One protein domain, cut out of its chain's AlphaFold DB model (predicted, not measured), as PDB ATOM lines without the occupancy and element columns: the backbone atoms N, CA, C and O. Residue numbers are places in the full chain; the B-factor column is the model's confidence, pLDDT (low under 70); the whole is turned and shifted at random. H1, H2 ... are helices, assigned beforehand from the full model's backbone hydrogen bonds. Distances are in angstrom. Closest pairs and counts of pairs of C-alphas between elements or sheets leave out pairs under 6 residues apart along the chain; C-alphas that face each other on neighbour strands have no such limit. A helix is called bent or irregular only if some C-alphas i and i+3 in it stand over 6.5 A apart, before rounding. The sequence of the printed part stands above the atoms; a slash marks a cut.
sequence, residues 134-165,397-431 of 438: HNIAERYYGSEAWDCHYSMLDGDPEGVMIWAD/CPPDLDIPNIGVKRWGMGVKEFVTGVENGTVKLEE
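This is residues 134 to 165 and 397 to 431 of the 438 residues of an uncharacterized protein of Capronia coronata CBS 617.96 (UniProt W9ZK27). Four short helices make a small cluster: H1 ends with its last residue, Tyr 141, at Gly 407 of H3, which lies across that end of H1, about perpendicular to it, while H4 packs on H1, and H2 lies near H1 and H3 and apart from H4. H2 runs nearly antiparallel to H3, H4 turns off from H3 at a corner, and residues 149 to 165 form a long loop with no named element. The printed part has 67 residues with four named helices, in the order H1, H2, H3, H4, and no named strand; the class is all helix, though under half of the residues, 32, are in named elements. It is compact, with a radius of gyration of the C-alphas of 11.4 A and spans of 35 by 26 by 24 A.

Start at H1, residues 134 to 141, and look at Tyr 141: it gives the closest C-alphas to H3, residues 403 to 411, 4.6 A from Gly 407, where the two touch about perpendicular at 88 degrees. H1 also touches H4, residues 415 to 423, at a steep tilt of 50 degrees, opposite ways; their closest C-alphas, Tyr 140 and Val 415, are 7.3 A apart. H2, residues 143 to 148, is close to H3 but not clearly touching, at a shallow tilt of 9 degrees, opposite ways, with the closest C-alphas, Ala 145 and Ile 403, 6.5 A apart. H3 and H4 only just touch, only at the corner by their link, with 3 pairs of C-alphas within 8 A, the closest Gly 407 and Val 415 at 7.2 A. H2 and H4 are apart. In H1, H2 and H4 every O i to N i+4 pair is within hydrogen-bond range; in H3, 3 of 5 are.

Find C-alpha 134 at (128.941, 178.169, 230.563), where H1 begins; it is 10.4 A long. H2 is 8.4 A. H3 is 13.9 A and irregular, C-alphas 404 and 407 being 7.9 A apart. H4, 12.1 A, ends at C-alpha 423, (137.701, 188.572, 228.534).

Residues 166 to 396 are not printed, and C-alphas 165 and 397 across the cut are 23.3 A apart. Of the links printed whole, H1 to H2 and H3 to H4 are tight. Residues 430 to 431 are under 70 in pLDDT.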
ATOM      1  N   HIS A 134     130.082 178.486 229.694       96.06
ATOM      2  CA  HIS A 134     128.941 178.169 230.563       96.06
ATOM      3  C   HIS A 134     129.045 178.846 231.944       96.06
ATOM      4  O   HIS A 134     128.042 179.329 232.456       96.06
ATOM      5  N   ASN A 135     130.249 178.972 232.525       95.38
ATOM      6  CA  ASN A 135     130.435 179.677 233.801       95.38
ATOM      7  C   ASN A 135     130.182 181.179 233.645       95.38
ATOM      8  O   ASN A 135     129.584 181.804 234.516       95.38
ATOM      9  N   ILE A 136     130.631 181.763 232.529       95.88
ATOM     10  CA  ILE A 136     130.379 183.174 232.209       95.88
ATOM     11  C   ILE A 136     128.872 183.408 232.034       95.88
ATOM     12  O   ILE A 136     128.333 184.366 232.590       95.88
ATOM     13  N   ALA A 137     128.188 182.513 231.318       96.19
ATOM     14  CA  ALA A 137     126.749 182.577 231.098       96.19
ATOM     15  C   ALA A 137     125.955 182.449 232.408       96.19
ATOM     16  O   ALA A 137     125.129 183.315 232.696       96.19
ATOM     17  N   GLU A 138     126.253 181.451 233.246       95.25
ATOM     18  CA  GLU A 138     125.627 181.311 234.568       95.25
ATOM     19  C   GLU A 138     125.837 182.577 235.412       95.25
ATOM     20  O   GLU A 138     124.918 183.055 236.077       95.25
ATOM     21  N   ARG A 139     127.023 183.195 235.353       94.25
ATOM     22  CA  ARG A 139     127.306 184.417 236.119       94.25
ATOM     23  C   ARG A 139     126.513 185.622 235.610       94.25
ATOM     24  O   ARG A 139     126.042 186.430 236.423       94.25
ATOM     25  N   TYR A 140     126.334 185.720 234.293       95.81
ATOM     26  CA  TYR A 140     125.520 186.750 233.657       95.81
ATOM     27  C   TYR A 140     124.041 186.606 234.040       95.81
ATOM     28  O   TYR A 140     123.466 187.532 234.615       95.81
ATOM     29  N   TYR A 141     123.451 185.427 233.820       95.81
ATOM     30  CA  TYR A 141     122.018 185.186 234.023       95.81
ATOM     31  C   TYR A 141     121.624 184.927 235.489       95.81
ATOM     32  O   TYR A 141     120.515 185.269 235.896       95.81
ATOM     33  N   GLY A 142     122.548 184.420 236.308       94.38
ATOM     34  CA  GLY A 142     122.313 183.969 237.682       94.38
ATOM     35  C   GLY A 142     121.794 182.529 237.749       94.38
ATOM     36  O   GLY A 142     121.042 182.112 236.874       94.38
ATOM     37  N   SER A 143     122.163 181.790 238.803       92.75
ATOM     38  CA  SER A 143     121.893 180.346 238.923       92.75
ATOM     39  C   SER A 143     120.404 179.984 238.823       92.75
ATOM     40  O   SER A 143     120.055 179.024 238.159       92.75
ATOM     41  N   GLU A 144     119.498 180.801 239.369       94.50
ATOM     42  CA  GLU A 144     118.054 180.529 239.288       94.50
ATOM     43  C   GLU A 144     117.515 180.573 237.844       94.50
ATOM     44  O   GLU A 144     116.829 179.652 237.403       94.50
ATOM     45  N   ALA A 145     117.870 181.610 237.076       96.12
ATOM     46  CA  ALA A 145     117.505 181.709 235.660       96.12
ATOM     47  C   ALA A 145     118.277 180.702 234.797       96.12
ATOM     48  O   ALA A 145     117.771 180.233 233.776       96.12
ATOM     49  N   TRP A 146     119.508 180.383 235.198       95.94
ATOM     50  CA  TRP A 146     120.327 179.365 234.562       95.94
ATOM     51  C   TRP A 146     119.650 177.998 234.642       95.94
ATOM     52  O   TRP A 146     119.291 177.457 233.599       95.94
ATOM     53  N   ASP A 147     119.373 177.506 235.850       94.00
ATOM     54  CA  ASP A 147     118.833 176.166 236.094       94.00
ATOM     55  C   ASP A 147     117.420 175.986 235.521       94.00
ATOM     56  O   ASP A 147     117.066 174.914 235.031       94.00
ATOM     57  N   CYS A 148     116.585 177.032 235.562       95.38
ATOM     58  CA  CYS A 148     115.191 176.925 235.130       95.38
ATOM     59  C   CYS A 148     114.972 177.211 233.628       95.38
ATOM     60  O   CYS A 148     113.923 176.816 233.087       95.38
ATOM     61  N   HIS A 149     115.922 177.892 232.959       96.06
ATOM     62  CA  HIS A 149     115.792 178.372 231.574       96.06
ATOM     63  C   HIS A 149     117.069 178.253 230.723       96.06
ATOM     64  O   HIS A 149     117.068 177.524 229.731       96.06
ATOM     65  N   TYR A 150     118.137 178.991 231.040       97.12
ATOM     66  CA  TYR A 150     119.247 179.187 230.093       97.12
ATOM     67  C   TYR A 150     120.120 177.947 229.886       97.12
ATOM     68  O   TYR A 150     120.617 177.743 228.778       97.12
ATOM     69  N   SER A 151     120.270 177.094 230.899       96.00
ATOM     70  CA  SER A 151     121.109 175.893 230.822       96.00
ATOM     71  C   SER A 151     120.637 174.890 229.762       96.00
ATOM     72  O   SER A 151     121.438 174.098 229.274       96.00
ATOM     73  N   MET A 152     119.362 174.945 229.364       96.12
ATOM     74  CA  MET A 152     118.762 174.082 228.336       96.12
ATOM     75  C   MET A 152     118.961 174.582 226.905       96.12
ATOM     76  O   MET A 152     118.637 173.876 225.952       96.12
ATOM     77  N   LEU A 153     119.425 175.818 226.734       97.31
ATOM     78  CA  LEU A 153     119.744 176.365 225.419       97.31
ATOM     79  C   LEU A 153     121.171 175.974 225.048       97.31
ATOM     80  O   LEU A 153     121.975 175.712 225.931       97.31
ATOM     81  N   ASP A 154     121.524 175.970 223.766       97.81
ATOM     82  CA  ASP A 154     122.912 175.708 223.354       97.81
ATOM     83  C   ASP A 154     123.824 176.943 223.515       97.81
ATOM     84  O   ASP A 154     125.050 176.826 223.525       97.81
ATOM     85  N   GLY A 155     123.237 178.131 223.653       97.38
ATOM     86  CA  GLY A 155     123.923 179.417 223.731       97.38
ATOM     87  C   GLY A 155     122.942 180.563 223.970       97.38
ATOM     88  O   GLY A 155     121.734 180.339 224.107       97.38
ATOM     89  N   ASP A 156     123.447 181.797 224.027       94.81
ATOM     90  CA  ASP A 156     122.570 182.955 224.211       94.81
ATOM     91  C   ASP A 156     121.796 183.305 222.929       94.81
ATOM     92  O   ASP A 156     122.252 182.998 221.824       94.81
ATOM     93  N   PRO A 157     120.641 183.988 223.049       88.06
ATOM     94  CA  PRO A 157     119.822 184.353 221.894       88.06
ATOM     95  C   PRO A 157     120.515 185.259 220.863       88.06
ATOM     96  O   PRO A 157     120.079 185.302 219.713       88.06
ATOM     97  N   GLU A 158     121.556 186.001 221.254       89.50
ATOM     98  CA  GLU A 158     122.314 186.902 220.377       89.50
ATOM     99  C   GLU A 158     123.495 186.189 219.684       89.50
ATOM    100  O   GLU A 158     124.120 186.764 218.790       89.50
ATOM    101  N   GLY A 159     123.792 184.940 220.063       92.75
ATOM    102  CA  GLY A 159     124.888 184.138 219.520       92.75
ATOM    103  C   GLY A 159     126.280 184.602 219.961       92.75
ATOM    104  O   GLY A 159     127.250 184.381 219.234       92.75
ATOM    105  N   VAL A 160     126.399 185.270 221.113       94.75
ATOM    106  CA  VAL A 160     127.682 185.774 221.640       94.75
ATOM    107  C   VAL A 160     128.515 184.656 222.284       94.75
ATOM    108  O   VAL A 160     129.736 184.628 222.143       94.75
ATOM    109  N   MET A 161     127.862 183.734 222.982       95.25
ATOM    110  CA  MET A 161     128.409 182.595 223.701       95.25
ATOM    111  C   MET A 161     127.638 181.331 223.333       95.25
ATOM    112  O   MET A 161     126.408 181.315 223.273       95.25
ATOM    113  N   ILE A 162     128.386 180.245 223.176       96.62
ATOM    114  CA  ILE A 162     127.866 178.884 223.055       96.62
ATOM    115  C   ILE A 162     128.340 178.130 224.292       96.62
ATOM    116  O   ILE A 162     129.524 178.183 224.638       96.62
ATOM    117  N   TRP A 163     127.418 177.457 224.971       96.75
ATOM    118  CA  TRP A 163     127.726 176.648 226.145       96.75
ATOM    119  C   TRP A 163     127.329 175.183 226.013       96.75
ATOM    120  O   TRP A 163     127.681 174.426 226.910       96.75
ATOM    121  N   ALA A 164     126.697 174.752 224.919       97.81
ATOM    122  CA  ALA A 164     126.656 173.332 224.574       97.81
ATOM    123  C   ALA A 164     128.087 172.782 224.465       97.81
ATOM    124  O   ALA A 164     128.903 173.375 223.759       97.81
ATOM    125  N   ASP A 165     128.390 171.708 225.205       98.19
ATOM    126  CA  ASP A 165     129.754 171.182 225.402       98.19
ATOM    127  C   ASP A 165     130.818 172.289 225.557       98.19
ATOM    128  O   ASP A 165     131.801 172.360 224.820       98.19
ATOM    129  N   CYS A 397     110.667 177.876 236.608       95.31
ATOM    130  CA  CYS A 397     111.094 179.248 236.858       95.31
ATOM    131  C   CYS A 397     110.120 179.936 237.826       95.31
ATOM    132  O   CYS A 397     108.904 179.751 237.676       95.31
ATOM    133  N   PRO A 398     110.614 180.760 238.766       95.25
ATOM    134  CA  PRO A 398     109.760 181.637 239.553       95.25
ATOM    135  C   PRO A 398     108.879 182.510 238.641       95.25
ATOM    136  O   PRO A 398     109.376 183.023 237.633       95.25
ATOM    137  N   PRO A 399     107.583 182.703 238.958       93.06
ATOM    138  CA  PRO A 399     106.655 183.435 238.090       93.06
ATOM    139  C   PRO A 399     107.030 184.899 237.819       93.06
ATOM    140  O   PRO A 399     106.601 185.467 236.818       93.06
ATOM    141  N   ASP A 400     107.784 185.523 238.720       93.62
ATOM    142  CA  ASP A 400     108.206 186.925 238.686       93.62
ATOM    143  C   ASP A 400     109.621 187.127 238.121       93.62
ATOM    144  O   ASP A 400     110.088 188.263 237.994       93.62
ATOM    145  N   LEU A 401     110.298 186.039 237.741       94.69
ATOM    146  CA  LEU A 401     111.632 186.103 237.169       94.69
ATOM    147  C   LEU A 401     111.569 186.669 235.743       94.69
ATOM    148  O   LEU A 401     111.085 186.026 234.811       94.69
ATOM    149  N   ASP A 402     112.086 187.884 235.557       95.50
ATOM    150  CA  ASP A 402     112.184 188.543 234.246       95.50
ATOM    151  C   ASP A 402     113.326 187.940 233.421       95.50
ATOM    152  O   ASP A 402     114.380 188.556 233.253       95.50
ATOM    153  N   ILE A 403     113.106 186.711 232.940       95.19
ATOM    154  CA  ILE A 403     114.075 185.922 232.177       95.19
ATOM    155  C   ILE A 403     114.728 186.757 231.064       95.19
ATOM    156  O   ILE A 403     115.950 186.878 231.099       95.19
ATOM    157  N   PRO A 404     113.993 187.418 230.142       93.94
ATOM    158  CA  PRO A 404     114.622 188.102 229.011       93.94
ATOM    159  C   PRO A 404     115.591 189.225 229.401       93.94
ATOM    160  O   PRO A 404     116.535 189.492 228.663       93.94
ATOM    161  N   ASN A 405     115.376 189.887 230.545       95.00
ATOM    162  CA  ASN A 405     116.175 191.043 230.958       95.00
ATOM    163  C   ASN A 405     117.069 190.771 232.174       95.00
ATOM    164  O   ASN A 405     117.749 191.693 232.634       95.00
ATOM    165  N   ILE A 406     117.086 189.548 232.718       95.56
ATOM    166  CA  ILE A 406     117.738 189.257 234.003       95.56
ATOM    167  C   ILE A 406     119.231 189.602 233.986       95.56
ATOM    168  O   ILE A 406     119.724 190.239 234.916       95.56
ATOM    169  N   GLY A 407     119.941 189.272 232.902       94.75
ATOM    170  CA  GLY A 407     121.366 189.571 232.768       94.75
ATOM    171  C   GLY A 407     121.655 191.074 232.736       94.75
ATOM    172  O   GLY A 407     122.485 191.563 233.503       94.75
ATOM    173  N   VAL A 408     120.886 191.829 231.945       96.38
ATOM    174  CA  VAL A 408     121.007 193.295 231.865       96.38
ATOM    175  C   VAL A 408     120.667 193.943 233.205       96.38
ATOM    176  O   VAL A 408     121.370 194.845 233.647       96.38
ATOM    177  N   LYS A 409     119.627 193.465 233.896       95.81
ATOM    178  CA  LYS A 409     119.258 193.956 235.233       95.81
ATOM    179  C   LYS A 409     120.356 193.718 236.268       95.81
ATOM    180  O   LYS A 409     120.561 194.566 237.130       95.81
ATOM    181  N   ARG A 410     121.051 192.581 236.191       94.25
ATOM    182  CA  ARG A 410     122.126 192.209 237.124       94.25
ATOM    183  C   ARG A 410     123.404 193.009 236.899       94.25
ATOM    184  O   ARG A 410     124.049 193.386 237.872       94.25
ATOM    185  N   TRP A 411     123.761 193.264 235.642       95.31
ATOM    186  CA  TRP A 411     125.072 193.818 235.286       95.31
ATOM    187  C   TRP A 411     125.035 195.245 234.733       95.31
ATOM    188  O   TRP A 411     126.083 195.866 234.587       95.31
ATOM    189  N   GLY A 412     123.852 195.781 234.431       96.56
ATOM    190  CA  GLY A 412     123.684 197.104 233.823       96.56
ATOM    191  C   GLY A 412     124.176 197.198 232.374       96.56
ATOM    192  O   GLY A 412     124.293 198.300 231.851       96.56
ATOM    193  N   MET A 413     124.473 196.063 231.735       96.31
ATOM    194  CA  MET A 413     125.047 195.971 230.390       96.31
ATOM    195  C   MET A 413     124.561 194.712 229.670       96.31
ATOM    196  O   MET A 413     124.141 193.753 230.315       96.31
ATOM    197  N   GLY A 414     124.621 194.723 228.336       96.38
ATOM    198  CA  GLY A 414     124.258 193.577 227.497       96.38
ATOM    199  C   GLY A 414     125.303 192.458 227.519       96.38
ATOM    200  O   GLY A 414     126.456 192.672 227.899       96.38
ATOM    201  N   VAL A 415     124.924 191.268 227.038       95.69
ATOM    202  CA  VAL A 415     125.769 190.062 227.104       95.69
ATOM    203  C   VAL A 415     127.089 190.243 226.352       95.69
ATOM    204  O   VAL A 415     128.146 189.870 226.851       95.69
ATOM    205  N   LYS A 416     127.065 190.913 225.194       96.50
ATOM    206  CA  LYS A 416     128.270 191.210 224.407       96.50
ATOM    207  C   LYS A 416     129.276 192.084 225.155       96.50
ATOM    208  O   LYS A 416     130.478 191.814 225.118       96.50
ATOM    209  N   GLU A 417     128.794 193.138 225.808       96.94
ATOM    210  CA  GLU A 417     129.635 194.044 226.594       96.94
ATOM    211  C   GLU A 417     130.182 193.326 227.828       96.94
ATOM    212  O   GLU A 417     131.384 193.385 228.084       96.94
ATOM    213  N   PHE A 418     129.330 192.558 228.512       96.31
ATOM    214  CA  PHE A 418     129.718 191.747 229.658       96.31
ATOM    215  C   PHE A 418     130.835 190.758 229.311       96.31
ATOM    216  O   PHE A 418     131.880 190.767 229.955       96.31
ATOM    217  N   VAL A 419     130.663 189.951 228.259       95.19
ATOM    218  CA  VAL A 419     131.664 188.961 227.826       95.19
ATOM    219  C   VAL A 419     132.969 189.638 227.427       95.19
ATOM    220  O   VAL A 419     134.034 189.202 227.856       95.19
ATOM    221  N   THR A 420     132.901 190.743 226.679       95.00
ATOM    222  CA  THR A 420     134.094 191.528 226.325       95.00
ATOM    223  C   THR A 420     134.821 192.015 227.579       95.00
ATOM    224  O   THR A 420     136.046 191.920 227.655       95.00
ATOM    225  N   GLY A 421     134.066 192.496 228.569       94.44
ATOM    226  CA  GLY A 421     134.585 192.958 229.849       94.44
ATOM    227  C   GLY A 421     135.195 191.845 230.704       94.44
ATOM    228  O   GLY A 421     136.185 192.061 231.397       94.44
ATOM    229  N   VAL A 422     134.640 190.635 230.655       92.50
ATOM    230  CA  VAL A 422     135.226 189.463 231.319       92.50
ATOM    231  C   VAL A 422     136.538 189.081 230.639       92.50
ATOM    232  O   VAL A 422     137.558 188.905 231.299       92.50
ATOM    233  N   GLU A 423     136.539 188.999 229.311       91.56
ATOM    234  CA  GLU A 423     137.701 188.572 228.534       91.56
ATOM    235  C   GLU A 423     138.890 189.537 228.596       91.56
ATOM    236  O   GLU A 423     140.034 189.101 228.453       91.56
ATOM    237  N   ASN A 424     138.644 190.837 228.768       92.00
ATOM    238  CA  ASN A 424     139.692 191.853 228.891       92.00
ATOM    239  C   ASN A 424     140.023 192.208 230.358       92.00
ATOM    240  O   ASN A 424     140.900 193.039 230.599       92.00
ATOM    241  N   GLY A 425     139.327 191.597 231.325       87.12
ATOM    242  CA  GLY A 425     139.535 191.796 232.757       87.12
ATOM    243  C   GLY A 425     138.927 193.071 233.356       87.12
ATOM    244  O   GLY A 425     139.199 193.363 234.523       87.12
ATOM    245  N   THR A 426     138.109 193.840 232.624       91.69
ATOM    246  CA  THR A 426     137.393 195.000 233.192       91.69
ATOM    247  C   THR A 426     136.195 194.596 234.052       91.69
ATOM    248  O   THR A 426     135.773 195.371 234.909       91.69
ATOM    249  N   VAL A 427     135.661 193.387 233.862       90.31
ATOM    250  CA  VAL A 427     134.625 192.774 234.702       90.31
ATOM    251  C   VAL A 427     135.240 191.598 235.454       90.31
ATOM    252  O   VAL A 427     135.671 190.617 234.853       90.31
ATOM    253  N   LYS A 428     135.274 191.686 236.787       83.31
ATOM    254  CA  LYS A 428     135.740 190.591 237.643       83.31
ATOM    255  C   LYS A 428     134.582 189.658 237.970       83.31
ATOM    256  O   LYS A 428     133.566 190.096 238.505       83.31
ATOM    257  N   LEU A 429     134.760 188.371 237.696       80.94
ATOM    258  CA  LEU A 429     133.842 187.330 238.143       80.94
ATOM    259  C   LEU A 429     134.324 186.826 239.502       80.94
ATOM    260  O   LEU A 429     135.436 186.315 239.601       80.94
ATOM    261  N   GLU A 430     133.518 186.960 240.555       69.69
ATOM    262  CA  GLU A 430     133.810 186.213 241.785       69.69
ATOM    263  C   GLU A 430     133.403 184.757 241.568       69.69
ATOM    264  O   GLU A 430     132.391 184.481 240.908       69.69
ATOM    265  N   GLU A 431     134.161 183.837 242.147       64.38
ATOM    266  CA  GLU A 431     133.871 182.417 242.038       64.38
ATOM    267  C   GLU A 431     132.603 182.041 242.796       64.38
ATOM    268  O   GLU A 431     132.416 182.399 243.961       64.38
TER     269      GLU A 431